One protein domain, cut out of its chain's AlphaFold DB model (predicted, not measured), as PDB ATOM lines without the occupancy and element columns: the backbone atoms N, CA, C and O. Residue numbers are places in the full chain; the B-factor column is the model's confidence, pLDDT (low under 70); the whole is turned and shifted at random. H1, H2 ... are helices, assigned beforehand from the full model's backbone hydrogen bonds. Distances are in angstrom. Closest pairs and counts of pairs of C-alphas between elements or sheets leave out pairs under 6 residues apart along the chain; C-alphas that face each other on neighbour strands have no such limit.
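What this domain is: This is residues 10 to 95 of the 125 residues of the protein "Vir protein" of Legionella pneumophila subsp. pneumophila (UniProt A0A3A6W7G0). Two nearly parallel helices, H1 and H4, run the same way with a gap between them, and two more, H3 and H5, cross them on one side, H3 over H1 and H5 over H4. H3 and H5 follow one another along the longest axis, the end of H3 meeting the beginning of H5, while short H2 sits at a corner by the end of H1. The 86 printed residues hold five named helices, H1 to H5 in chain order, and no named strand: all helix. The whole is compact, with a radius of gyration of the C-alphas of 12.8 A and spans of 44 by 31 by 18 A.

Where its parts are: Find C-alpha 11 at (235.339, 285.279, 195.607); from there H1, residues 11 to 28, runs 25.7 A. H2 is residues 30 to 33, 4.9 A. At C-alpha 39, (251.652, 278.225, 199.009), H3 begins, residues 39 to 53, 20.7 A. H4 is residues 58 to 71, 20.0 A. H5, residues 78 to 93, runs 22.5 A to C-alpha 93 at (224.281, 292.124, 221.002).

How they stand to each other: Start at H1: its residues 13 to 18 touch residues 46 to 50 of H3, about perpendicular at 75 degrees, closest at C-alphas 17 and 50, 6.2 A. H1 and H2 only just touch, only at the corner, with 3 pairs of C-alphas within 8 A, closest Ala 25 and Trp 32, 5.6 A. H1 and H4 are close but not clearly touching, C-alphas 27 and 69 being closest at 7.0 A, at a shallow tilt of 13 degrees, the same way. Residues 49 to 53 of H3 touch residues 78 to 82 of H5, closest at C-alphas 49 and 78, 6.5 A, at a shallow tilt of 27 degrees, the same way. H4 and H5 touch at a steep tilt of 66 degrees, opposite ways, closest at C-alphas 64 and 84, 5.4 A. The packing is mostly crossed, helices set at an angle to each other, but only just: 1 of 3 such touching pairs is at a shallow tilt. H1 and H5 are apart. In H1, H3, H4 and H5 every O i to N i+4 pair is within hydrogen-bond range; H2 is too short for one.

The domain as a whole: The two C-alphas farthest apart, Ser 38 and Phe 95, are 44.3 A apart. The printed part has no cut and no long link. Mean pLDDT of the printed part is 92.8; look for values under 70 at residues 93 to 95.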
ATOM      1  N   THR A  10     232.907 281.802 198.007       84.31
ATOM      2  CA  THR A  10     232.674 283.021 197.219       84.31
ATOM      3  C   THR A  10     233.985 283.790 197.033       84.31
ATOM      4  O   THR A  10     234.860 283.780 197.907       84.31
ATOM      5  N   GLU A  11     234.160 284.439 195.879       88.38
ATOM      6  CA  GLU A  11     235.339 285.279 195.607       88.38
ATOM      7  C   GLU A  11     235.448 286.431 196.618       88.38
ATOM      8  O   GLU A  11     236.544 286.789 197.054       88.38
ATOM      9  N   GLU A  12     234.315 286.985 197.061       89.75
ATOM     10  CA  GLU A  12     234.288 287.998 198.117       89.75
ATOM     11  C   GLU A  12     234.824 287.445 199.441       89.75
ATOM     12  O   GLU A  12     235.602 288.122 200.117       89.75
ATOM     13  N   GLY A  13     234.453 286.208 199.791       91.81
ATOM     14  CA  GLY A  13     234.939 285.515 200.982       91.81
ATOM     15  C   GLY A  13     236.451 285.301 200.950       91.81
ATOM     16  O   GLY A  13     237.128 285.570 201.943       91.81
ATOM     17  N   ARG A  14     237.004 284.926 199.792       93.62
ATOM     18  CA  ARG A  14     238.458 284.768 199.620       93.62
ATOM     19  C   ARG A  14     239.197 286.092 199.796       93.62
ATOM     20  O   ARG A  14     240.077 286.192 200.650       93.62
ATOM     21  N   LYS A  15     238.757 287.149 199.102       95.25
ATOM     22  CA  LYS A  15     239.330 288.504 199.239       95.25
ATOM     23  C   LYS A  15     239.250 289.026 200.672       95.25
ATOM     24  O   LYS A  15     240.153 289.720 201.140       95.25
ATOM     25  N   ARG A  16     238.162 288.716 201.378       95.62
ATOM     26  CA  ARG A  16     237.973 289.071 202.788       95.62
ATOM     27  C   ARG A  16     239.042 288.430 203.674       95.62
ATOM     28  O   ARG A  16     239.653 289.137 204.476       95.62
ATOM     29  N   ILE A  17     239.303 287.136 203.502       97.12
ATOM     30  CA  ILE A  17     240.345 286.427 204.257       97.12
ATOM     31  C   ILE A  17     241.748 286.893 203.865       97.12
ATOM     32  O   ILE A  17     242.586 287.087 204.744       97.12
ATOM     33  N   ASP A  18     242.001 287.180 202.589       96.75
ATOM     34  CA  ASP A  18     243.283 287.737 202.149       96.75
ATOM     35  C   ASP A  18     243.609 289.059 202.851       96.75
ATOM     36  O   ASP A  18     244.713 289.234 203.371       96.75
ATOM     37  N   ARG A  19     242.633 289.972 202.947       97.06
ATOM     38  CA  ARG A  19     242.799 291.235 203.687       97.06
ATOM     39  C   ARG A  19     243.102 290.999 205.167       97.06
ATOM     40  O   ARG A  19     243.948 291.690 205.733       97.06
ATOM     41  N   LEU A  20     242.440 290.027 205.790       97.06
ATOM     42  CA  LEU A  20     242.679 289.655 207.184       97.06
ATOM     43  C   LEU A  20     244.106 289.114 207.390       97.06
ATOM     44  O   LEU A  20     244.807 289.559 208.299       97.06
ATOM     45  N   PHE A  21     244.581 288.246 206.496       97.19
ATOM     46  CA  PHE A  21     245.951 287.723 206.530       97.19
ATOM     47  C   PHE A  21     246.994 288.820 206.311       97.19
ATOM     48  O   PHE A  21     248.015 288.833 206.999       97.19
ATOM     49  N   LEU A  22     246.743 289.767 205.403       96.56
ATOM     50  CA  LEU A  22     247.618 290.924 205.194       96.56
ATOM     51  C   LEU A  22     247.693 291.812 206.438       96.56
ATOM     52  O   LEU A  22     248.776 292.263 206.807       96.56
ATOM     53  N   ARG A  23     246.567 292.023 207.129       96.69
ATOM     54  CA  ARG A  23     246.544 292.753 208.401       96.69
ATOM     55  C   ARG A  23     247.362 292.049 209.481       96.69
ATOM     56  O   ARG A  23     248.160 292.707 210.143       96.69
ATOM     57  N   PHE A  24     247.241 290.730 209.629       97.25
ATOM     58  CA  PHE A  24     248.095 289.979 210.557       97.25
ATOM     59  C   PHE A  24     249.569 290.005 210.163       97.25
ATOM     60  O   PHE A  24     250.423 290.186 211.026       97.25
ATOM     61  N   ALA A  25     249.880 289.939 208.872       95.94
ATOM     62  CA  ALA A  25     251.244 290.094 208.385       95.94
ATOM     63  C   ALA A  25     251.817 291.493 208.691       95.94
ATOM     64  O   ALA A  25     253.011 291.618 208.968       95.94
ATOM     65  N   ALA A  26     250.994 292.543 208.650       96.00
ATOM     66  CA  ALA A  26     251.400 293.898 209.016       96.00
ATOM     67  C   ALA A  26     251.614 294.060 210.531       96.00
ATOM     68  O   ALA A  26     252.556 294.730 210.937       96.00
ATOM     69  N   MET A  27     250.779 293.428 211.363       95.25
ATOM     70  CA  MET A  27     250.875 293.527 212.827       95.25
ATOM     71  C   MET A  27     251.990 292.663 213.424       95.25
ATOM     72  O   MET A  27     252.709 293.119 214.304       95.25
ATOM     73  N   TYR A  28     252.140 291.426 212.947       96.06
ATOM     74  CA  TYR A  28     253.029 290.420 213.543       96.06
ATOM     75  C   TYR A  28     254.284 290.136 212.702       96.06
ATOM     76  O   TYR A  28     255.134 289.331 213.085       96.06
ATOM     77  N   GLY A  29     254.421 290.782 211.541       95.19
ATOM     78  CA  GLY A  29     255.639 290.739 210.740       95.19
ATOM     79  C   GLY A  29     256.031 289.324 210.307       95.19
ATOM     80  O   GLY A  29     255.254 288.609 209.665       95.19
ATOM     81  N   GLN A  30     257.269 288.940 210.624       94.12
ATOM     82  CA  GLN A  30     257.824 287.632 210.271       94.12
ATOM     83  C   GLN A  30     257.190 286.480 211.055       94.12
ATOM     84  O   GLN A  30     257.069 285.393 210.505       94.12
ATOM     85  N   VAL A  31     256.715 286.716 212.284       95.25
ATOM     86  CA  VAL A  31     256.103 285.675 213.134       95.25
ATOM     87  C   VAL A  31     254.824 285.113 212.510       95.25
ATOM     88  O   VAL A  31     254.492 283.950 212.710       95.25
ATOM     89  N   TRP A  32     254.099 285.923 211.734       95.62
ATOM     90  CA  TRP A  32     252.952 285.452 210.957       95.62
ATOM     91  C   TRP A  32     253.378 284.797 209.644       95.62
ATOM     92  O   TRP A  32     252.930 283.700 209.326       95.62
ATOM     93  N   ARG A  33     254.264 285.453 208.882       92.19
ATOM     94  CA  ARG A  33     254.676 284.979 207.549       92.19
ATOM     95  C   ARG A  33     255.372 283.618 207.593       92.19
ATOM     96  O   ARG A  33     255.142 282.805 206.709       92.19
ATOM     97  N   SER A  34     256.174 283.350 208.622       93.44
ATOM     98  CA  SER A  34     256.938 282.103 208.741       93.44
ATOM     99  C   SER A  34     256.090 280.866 209.067       93.44
ATOM    100  O   SER A  34     256.585 279.745 208.933       93.44
ATOM    101  N   GLN A  35     254.821 281.035 209.464       91.69
ATOM    102  CA  GLN A  35     253.920 279.914 209.772       91.69
ATOM    103  C   GLN A  35     253.467 279.155 208.522       91.69
ATOM    104  O   GLN A  35     253.103 277.983 208.614       91.69
ATOM    105  N   PHE A  36     253.508 279.797 207.354       92.06
ATOM    106  CA  PHE A  36     253.002 279.238 206.105       92.06
ATOM    107  C   PHE A  36     254.171 278.989 205.156       92.06
ATOM    108  O   PHE A  36     254.603 279.877 204.429       92.06
ATOM    109  N   LYS A  37     254.730 277.776 205.220       87.56
ATOM    110  CA  LYS A  37     255.961 277.415 204.498       87.56
ATOM    111  C   LYS A  37     255.747 277.080 203.021       87.56
ATOM    112  O   LYS A  37     256.709 277.117 202.263       87.56
ATOM    113  N   SER A  38     254.525 276.724 202.629       93.38
ATOM    114  CA  SER A  38     254.167 276.435 201.241       93.38
ATOM    115  C   SER A  38     252.891 277.165 200.842       93.38
ATOM    116  O   SER A  38     251.986 277.358 201.661       93.38
ATOM    117  N   ASP A  39     252.815 277.538 199.567       91.56
ATOM    118  CA  ASP A  39     251.652 278.225 199.009       91.56
ATOM    119  C   ASP A  39     250.403 277.335 199.035       91.56
ATOM    120  O   ASP A  39     249.316 277.808 199.360       91.56
ATOM    121  N   GLU A  40     250.555 276.028 198.798       93.75
ATOM    122  CA  GLU A  40     249.460 275.056 198.915       93.75
ATOM    123  C   GLU A  40     248.882 275.015 200.333       93.75
ATOM    124  O   GLU A  40     247.663 275.065 200.521       93.75
ATOM    125  N   PHE A  41     249.751 274.994 201.350       93.38
ATOM    126  CA  PHE A  41     249.311 275.024 202.741       93.38
ATOM    127  C   PHE A  41     248.655 276.363 203.086       93.38
ATOM    128  O   PHE A  41     247.643 276.389 203.781       93.38
ATOM    129  N   LEU A  42     249.176 277.480 202.568       95.06
ATOM    130  CA  LEU A  42     248.567 278.794 202.757       95.06
ATOM    131  C   LEU A  42     247.150 278.855 202.167       95.06
ATOM    132  O   LEU A  42     246.246 279.382 202.817       95.06
ATOM    133  N   VAL A  43     246.941 278.313 200.964       94.81
ATOM    134  CA  VAL A  43     245.614 278.224 200.333       94.81
ATOM    135  C   VAL A  43     244.668 277.384 201.188       94.81
ATOM    136  O   VAL A  43     243.554 277.828 201.473       94.81
ATOM    137  N   PHE A  44     245.124 276.219 201.655       95.06
ATOM    138  CA  PHE A  44     244.344 275.355 202.540       95.06
ATOM    139  C   PHE A  44     243.936 276.082 203.829       95.06
ATOM    140  O   PHE A  44     242.751 276.155 204.157       95.06
ATOM    141  N   VAL A  45     244.893 276.702 204.525       95.88
ATOM    142  CA  VAL A  45     244.621 277.415 205.779       95.88
ATOM    143  C   VAL A  45     243.665 278.585 205.556       95.88
ATOM    144  O   VAL A  45     242.745 278.773 206.349       95.88
ATOM    145  N   LYS A  46     243.820 279.366 204.483       96.44
ATOM    146  CA  LYS A  46     242.863 280.437 204.162       96.44
ATOM    147  C   LYS A  46     241.448 279.891 203.945       96.44
ATOM    148  O   LYS A  46     240.496 280.536 204.379       96.44
ATOM    149  N   GLY A  47     241.309 278.709 203.345       96.12
ATOM    150  CA  GLY A  47     240.031 278.005 203.223       96.12
ATOM    151  C   GLY A  47     239.407 277.670 204.580       96.12
ATOM    152  O   GLY A  47     238.235 277.970 204.808       96.12
ATOM    153  N   GLU A  48     240.196 277.135 205.511       96.56
ATOM    154  CA  GLU A  48     239.743 276.836 206.877       96.56
ATOM    155  C   GLU A  48     239.330 278.102 207.637       96.56
ATOM    156  O   GLU A  48     238.285 278.144 208.289       96.56
ATOM    157  N   TRP A  49     240.109 279.180 207.505       97.38
ATOM    158  CA  TRP A  49     239.765 280.479 208.086       97.38
ATOM    159  C   TRP A  49     238.495 281.063 207.466       97.38
ATOM    160  O   TRP A  49     237.677 281.637 208.183       97.38
ATOM    161  N   GLN A  50     238.291 280.896 206.159       96.25
ATOM    162  CA  GLN A  50     237.069 281.337 205.495       96.25
ATOM    163  C   GLN A  50     235.844 280.609 206.042       96.25
ATOM    164  O   GLN A  50     234.854 281.257 206.380       96.25
ATOM    165  N   GLN A  51     235.915 279.282 206.148       95.44
ATOM    166  CA  GLN A  51     234.820 278.472 206.677       95.44
ATOM    167  C   GLN A  51     234.539 278.808 208.144       95.44
ATOM    168  O   GLN A  51     233.396 279.083 208.509       95.44
ATOM    169  N   GLY A  52     235.581 278.870 208.978       95.38
ATOM    170  CA  GLY A  52     235.447 279.158 210.406       95.38
ATOM    171  C   GLY A  52     234.917 280.562 210.712       95.38
ATOM    172  O   GLY A  52     234.305 280.772 211.760       95.38
ATOM    173  N   LEU A  53     235.126 281.521 209.802       96.19
ATOM    174  CA  LEU A  53     234.706 282.913 209.970       96.19
ATOM    175  C   LEU A  53     233.478 283.310 209.142       96.19
ATOM    176  O   LEU A  53     233.054 284.467 209.199       96.19
ATOM    177  N   PHE A  54     232.889 282.369 208.399       93.75
ATOM    178  CA  PHE A  54     231.781 282.626 207.479       93.75
ATOM    179  C   PHE A  54     230.583 283.311 208.154       93.75
ATOM    180  O   PHE A  54     229.959 284.189 207.568       93.75
ATOM    181  N   THR A  55     230.285 282.947 209.402       92.31
ATOM    182  CA  THR A  55     229.105 283.422 210.139       92.31
ATOM    183  C   THR A  55     229.275 284.793 210.791       92.31
ATOM    184  O   THR A  55     228.291 285.366 211.256       92.31
ATOM    185  N   TYR A  56     230.492 285.339 210.846       94.50
ATOM    186  CA  TYR A  56     230.740 286.639 211.469       94.50
ATOM    187  C   TYR A  56     230.685 287.756 210.435       94.50
ATOM    188  O   TYR A  56     231.229 287.624 209.339       94.50
ATOM    189  N   ALA A  57     230.083 288.886 210.804       92.44
ATOM    190  CA  ALA A  57     230.062 290.105 209.998       92.44
ATOM    191  C   ALA A  57     231.410 290.855 210.042       92.44
ATOM    192  O   ALA A  57     232.226 290.645 210.941       92.44
ATOM    193  N   ASP A  58     231.661 291.726 209.059       92.94
ATOM    194  CA  ASP A  58     232.941 292.443 208.909       92.94
ATOM    195  C   ASP A  58     233.295 293.309 210.119       92.94
ATOM    196  O   ASP A  58     234.424 293.260 210.600       92.94
ATOM    197  N   ASN A  59     232.310 294.001 210.693       93.50
ATOM    198  CA  ASN A  59     232.490 294.791 211.910       93.50
ATOM    199  C   ASN A  59     232.966 293.943 213.105       93.50
ATOM    200  O   ASN A  59     233.759 294.412 213.920       93.50
ATOM    201  N   ILE A  60     232.505 292.691 213.220       95.31
ATOM    202  CA  ILE A  60     232.956 291.766 214.266       95.31
ATOM    203  C   ILE A  60     234.421 291.391 214.052       95.31
ATOM    204  O   ILE A  60     235.187 291.377 215.018       95.31
ATOM    205  N   LEU A  61     234.812 291.110 212.805       96.06
ATOM    206  CA  LEU A  61     236.198 290.784 212.474       96.06
ATOM    207  C   LEU A  61     237.127 291.966 212.750       96.06
ATOM    208  O   LEU A  61     238.187 291.770 213.337       96.06
ATOM    209  N   ASP A  62     236.718 293.182 212.389       95.25
ATOM    210  CA  ASP A  62     237.479 294.402 212.667       95.25
ATOM    211  C   ASP A  62     237.687 294.606 214.173       95.25
ATOM    212  O   ASP A  62     238.819 294.786 214.624       95.25
ATOM    213  N   MET A  63     236.624 294.468 214.973       94.75
ATOM    214  CA  MET A  63     236.732 294.538 216.434       94.75
ATOM    215  C   MET A  63     237.655 293.452 217.001       94.75
ATOM    216  O   MET A  63     238.445 293.720 217.907       94.75
ATOM    217  N   ALA A  64     237.570 292.221 216.488       96.19
ATOM    218  CA  ALA A  64     238.429 291.124 216.923       96.19
ATOM    219  C   ALA A  64     239.906 291.380 216.571       96.19
ATOM    220  O   ALA A  64     240.778 291.163 217.411       96.19
ATOM    221  N   ILE A  65     240.189 291.903 215.374       95.88
ATOM    222  CA  ILE A  65     241.536 292.301 214.937       95.88
ATOM    223  C   ILE A  65     242.115 293.366 215.874       95.88
ATOM    224  O   ILE A  65     243.252 293.229 216.331       95.88
ATOM    225  N   ASP A  66     241.331 294.386 216.222       94.31
ATOM    226  CA  ASP A  66     241.763 295.435 217.145       94.31
ATOM    227  C   ASP A  66     242.040 294.896 218.555       94.31
ATOM    228  O   ASP A  66     242.983 295.336 219.220       94.31
ATOM    229  N   LEU A  67     241.256 293.918 219.021       93.25
ATOM    230  CA  LEU A  67     241.525 293.240 220.290       93.25
ATOM    231  C   LEU A  67     242.824 292.436 220.245       93.25
ATOM    232  O   LEU A  67     243.572 292.468 221.224       93.25
ATOM    233  N   CYS A  68     243.109 291.740 219.144       93.69
ATOM    234  CA  CYS A  68     244.378 291.038 218.965       93.69
ATOM    235  C   CYS A  68     245.550 292.023 218.998       93.69
ATOM    236  O   CYS A  68     246.490 291.818 219.761       93.69
ATOM    237  N   ARG A  69     245.445 293.140 218.269       91.25
ATOM    238  CA  ARG A  69     246.476 294.186 218.234       91.25
ATOM    239  C   ARG A  69     246.806 294.750 219.618       91.25
ATOM    240  O   ARG A  69     247.958 295.062 219.886       91.25
ATOM    241  N   LYS A  70     245.797 294.921 220.476       91.69
ATOM    242  CA  LYS A  70     245.968 295.519 221.811       91.69
ATOM    243  C   LYS A  70     246.452 294.527 222.866       91.69
ATOM    244  O   LYS A  70     247.152 294.931 223.783       91.69
ATOM    245  N   ASN A  71     246.040 293.262 222.769       90.69
ATOM    246  CA  ASN A  71     246.138 292.315 223.886       90.69
ATOM    247  C   ASN A  71     247.017 291.091 223.603       90.69
ATOM    248  O   ASN A  71     247.148 290.232 224.477       90.69
ATOM    249  N   LYS A  72     247.545 290.935 222.382       91.12
ATOM    250  CA  LYS A  72     248.312 289.750 221.987       91.12
ATOM    251  C   LYS A  72     249.616 290.150 221.315       91.12
ATOM    252  O   LYS A  72     249.606 290.730 220.236       91.12
ATOM    253  N   GLU A  73     250.724 289.762 221.940       91.88
ATOM    254  CA  GLU A  73     252.077 289.895 221.384       91.88
ATOM    255  C   GLU A  73     252.309 288.936 220.206       91.88
ATOM    256  O   GLU A  73     253.039 289.253 219.271       91.88
ATOM    257  N   LEU A  74     251.651 287.773 220.232       94.12
ATOM    258  CA  LEU A  74     251.747 286.740 219.204       94.12
ATOM    259  C   LEU A  74     250.463 286.658 218.367       94.12
ATOM    260  O   LEU A  74     249.372 286.907 218.892       94.12
ATOM    261  N   PRO A  75     250.570 286.267 217.083       95.06
ATOM    262  CA  PRO A  75     249.402 286.069 216.241       95.06
ATOM    263  C   PRO A  75     248.477 284.979 216.800       95.06
ATOM    264  O   PRO A  75     248.961 283.942 217.262       95.06
ATOM    265  N   PRO A  76     247.151 285.180 216.737       96.00
ATOM    266  CA  PRO A  76     246.199 284.187 217.207       96.00
ATOM    267  C   PRO A  76     246.136 282.984 216.259       96.00
ATOM    268  O   PRO A  76     246.261 283.118 215.040       96.00
ATOM    269  N   THR A  77     245.847 281.808 216.813       95.75
ATOM    270  CA  THR A  77     245.396 280.658 216.015       95.75
ATOM    271  C   THR A  77     243.938 280.845 215.578       95.75
ATOM    272  O   THR A  77     243.209 281.651 216.164       95.75
ATOM    273  N   LEU A  78     243.469 280.084 214.580       96.44
ATOM    274  CA  LEU A  78     242.071 280.157 214.126       96.44
ATOM    275  C   LEU A  78     241.057 279.965 215.276       96.44
ATOM    276  O   LEU A  78     240.186 280.822 215.424       96.44
ATOM    277  N   PRO A  79     241.170 278.936 216.147       96.69
ATOM    278  CA  PRO A  79     240.250 278.778 217.277       96.69
ATOM    279  C   PRO A  79     240.258 279.975 218.234       96.69
ATOM    280  O   PRO A  79     239.200 280.461 218.626       96.69
ATOM    281  N   GLN A  80     241.442 280.509 218.549       96.31
ATOM    282  CA  GLN A  80     241.565 281.689 219.410       96.31
ATOM    283  C   GLN A  80     240.902 282.914 218.776       96.31
ATOM    284  O   GLN A  80     240.232 283.688 219.458       96.31
ATOM    285  N   PHE A  81     241.066 283.094 217.464       97.19
ATOM    286  CA  PHE A  81     240.445 284.194 216.741       97.19
ATOM    287  C   PHE A  81     238.917 284.064 216.669       97.19
ATOM    288  O   PHE A  81     238.205 285.054 216.842       97.19
ATOM    289  N   ILE A  82     238.399 282.843 216.515       97.06
ATOM    290  CA  ILE A  82     236.963 282.560 216.625       97.06
ATOM    291  C   ILE A  82     236.436 282.963 218.009       97.06
ATOM    292  O   ILE A  82     235.376 283.584 218.098       97.06
ATOM    293  N   ASP A  83     237.164 282.679 219.089       95.62
ATOM    294  CA  ASP A  83     236.747 283.074 220.438       95.62
ATOM    295  C   ASP A  83     236.721 284.598 220.624       95.62
ATOM    296  O   ASP A  83     235.794 285.134 221.245       95.62
ATOM    297  N   PHE A  84     237.662 285.330 220.018       94.94
ATOM    298  CA  PHE A  84     237.586 286.792 219.948       94.94
ATOM    299  C   PHE A  84     236.331 287.264 219.212       94.94
ATOM    300  O   PHE A  84     235.606 288.114 219.732       94.94
ATOM    301  N   CYS A  85     236.022 286.675 218.056       96.00
ATOM    302  CA  CYS A  85     234.830 287.015 217.279       96.00
ATOM    303  C   CYS A  85     233.535 286.742 218.062       96.00
ATOM    304  O   CYS A  85     232.636 287.587 218.087       96.00
ATOM    305  N   LYS A  86     233.450 285.612 218.776       94.25
ATOM    306  CA  LYS A  86     232.325 285.298 219.675       94.25
ATOM    307  C   LYS A  86     232.171 286.347 220.771       94.25
ATOM    308  O   LYS A  86     231.057 286.790 221.041       94.25
ATOM    309  N   ASN A  87     233.270 286.764 221.394       92.31
ATOM    310  CA  ASN A  87     233.243 287.764 222.458       92.31
ATOM    311  C   ASN A  87     232.819 289.148 221.938       92.31
ATOM    312  O   ASN A  87     232.010 289.815 222.584       92.31
ATOM    313  N   CYS A  88     233.289 289.554 220.756       92.25
ATOM    314  CA  CYS A  88     232.843 290.775 220.076       92.25
ATOM    315  C   CYS A  88     231.353 290.719 219.707       92.25
ATOM    316  O   CYS A  88     230.620 291.684 219.929       92.25
ATOM    317  N   SER A  89     230.886 289.577 219.199       90.44
ATOM    318  CA  SER A  89     229.477 289.367 218.839       90.44
ATOM    319  C   SER A  89     228.570 289.468 220.064       90.44
ATOM    320  O   SER A  89     227.579 290.188 220.045       90.44
ATOM    321  N   LYS A  90     228.958 288.833 221.178       87.50
ATOM    322  CA  LYS A  90     228.238 288.955 222.452       87.50
ATOM    323  C   LYS A  90     228.166 290.410 222.910       87.50
ATOM    324  O   LYS A  90     227.089 290.899 223.215       87.50
ATOM    325  N   ARG A  91     229.292 291.130 222.925       81.50
ATOM    326  CA  ARG A  91     229.329 292.537 223.369       81.50
ATOM    327  C   ARG A  91     228.483 293.463 222.492       81.50
ATOM    328  O   ARG A  91     227.889 294.389 223.024       81.50
ATOM    329  N   SER A  92     228.407 293.199 221.191       74.75
ATOM    330  CA  SER A  92     227.587 293.987 220.261       74.75
ATOM    331  C   SER A  92     226.092 293.651 220.317       74.75
ATOM    332  O   SER A  92     225.284 294.507 219.977       74.75
ATOM    333  N   SER A  93     225.699 292.466 220.801       69.25
ATOM    334  CA  SER A  93     224.281 292.124 221.002       69.25
ATOM    335  C   SER A  93     223.660 292.723 222.272       69.25
ATOM    336  O   SER A  93     222.438 292.774 222.388       69.25
ATOM    337  N   PHE A  94     224.468 293.187 223.233       61.72
ATOM    338  CA  PHE A  94     223.979 293.777 224.485       61.72
ATOM    339  C   PHE A  94     223.794 295.296 224.373       61.72
ATOM    340  O   PHE A  94     224.517 296.033 225.031       61.72
ATOM    341  N   PHE A  95     222.851 295.756 223.541       57.31
ATOM    342  CA  PHE A  95     221.993 296.932 223.786       57.31
ATOM    343  C   PHE A  95     221.099 297.176 222.559       57.31
ATOM    344  O   PHE A  95     221.508 297.816 221.593       57.31
TER     345      PHE A  95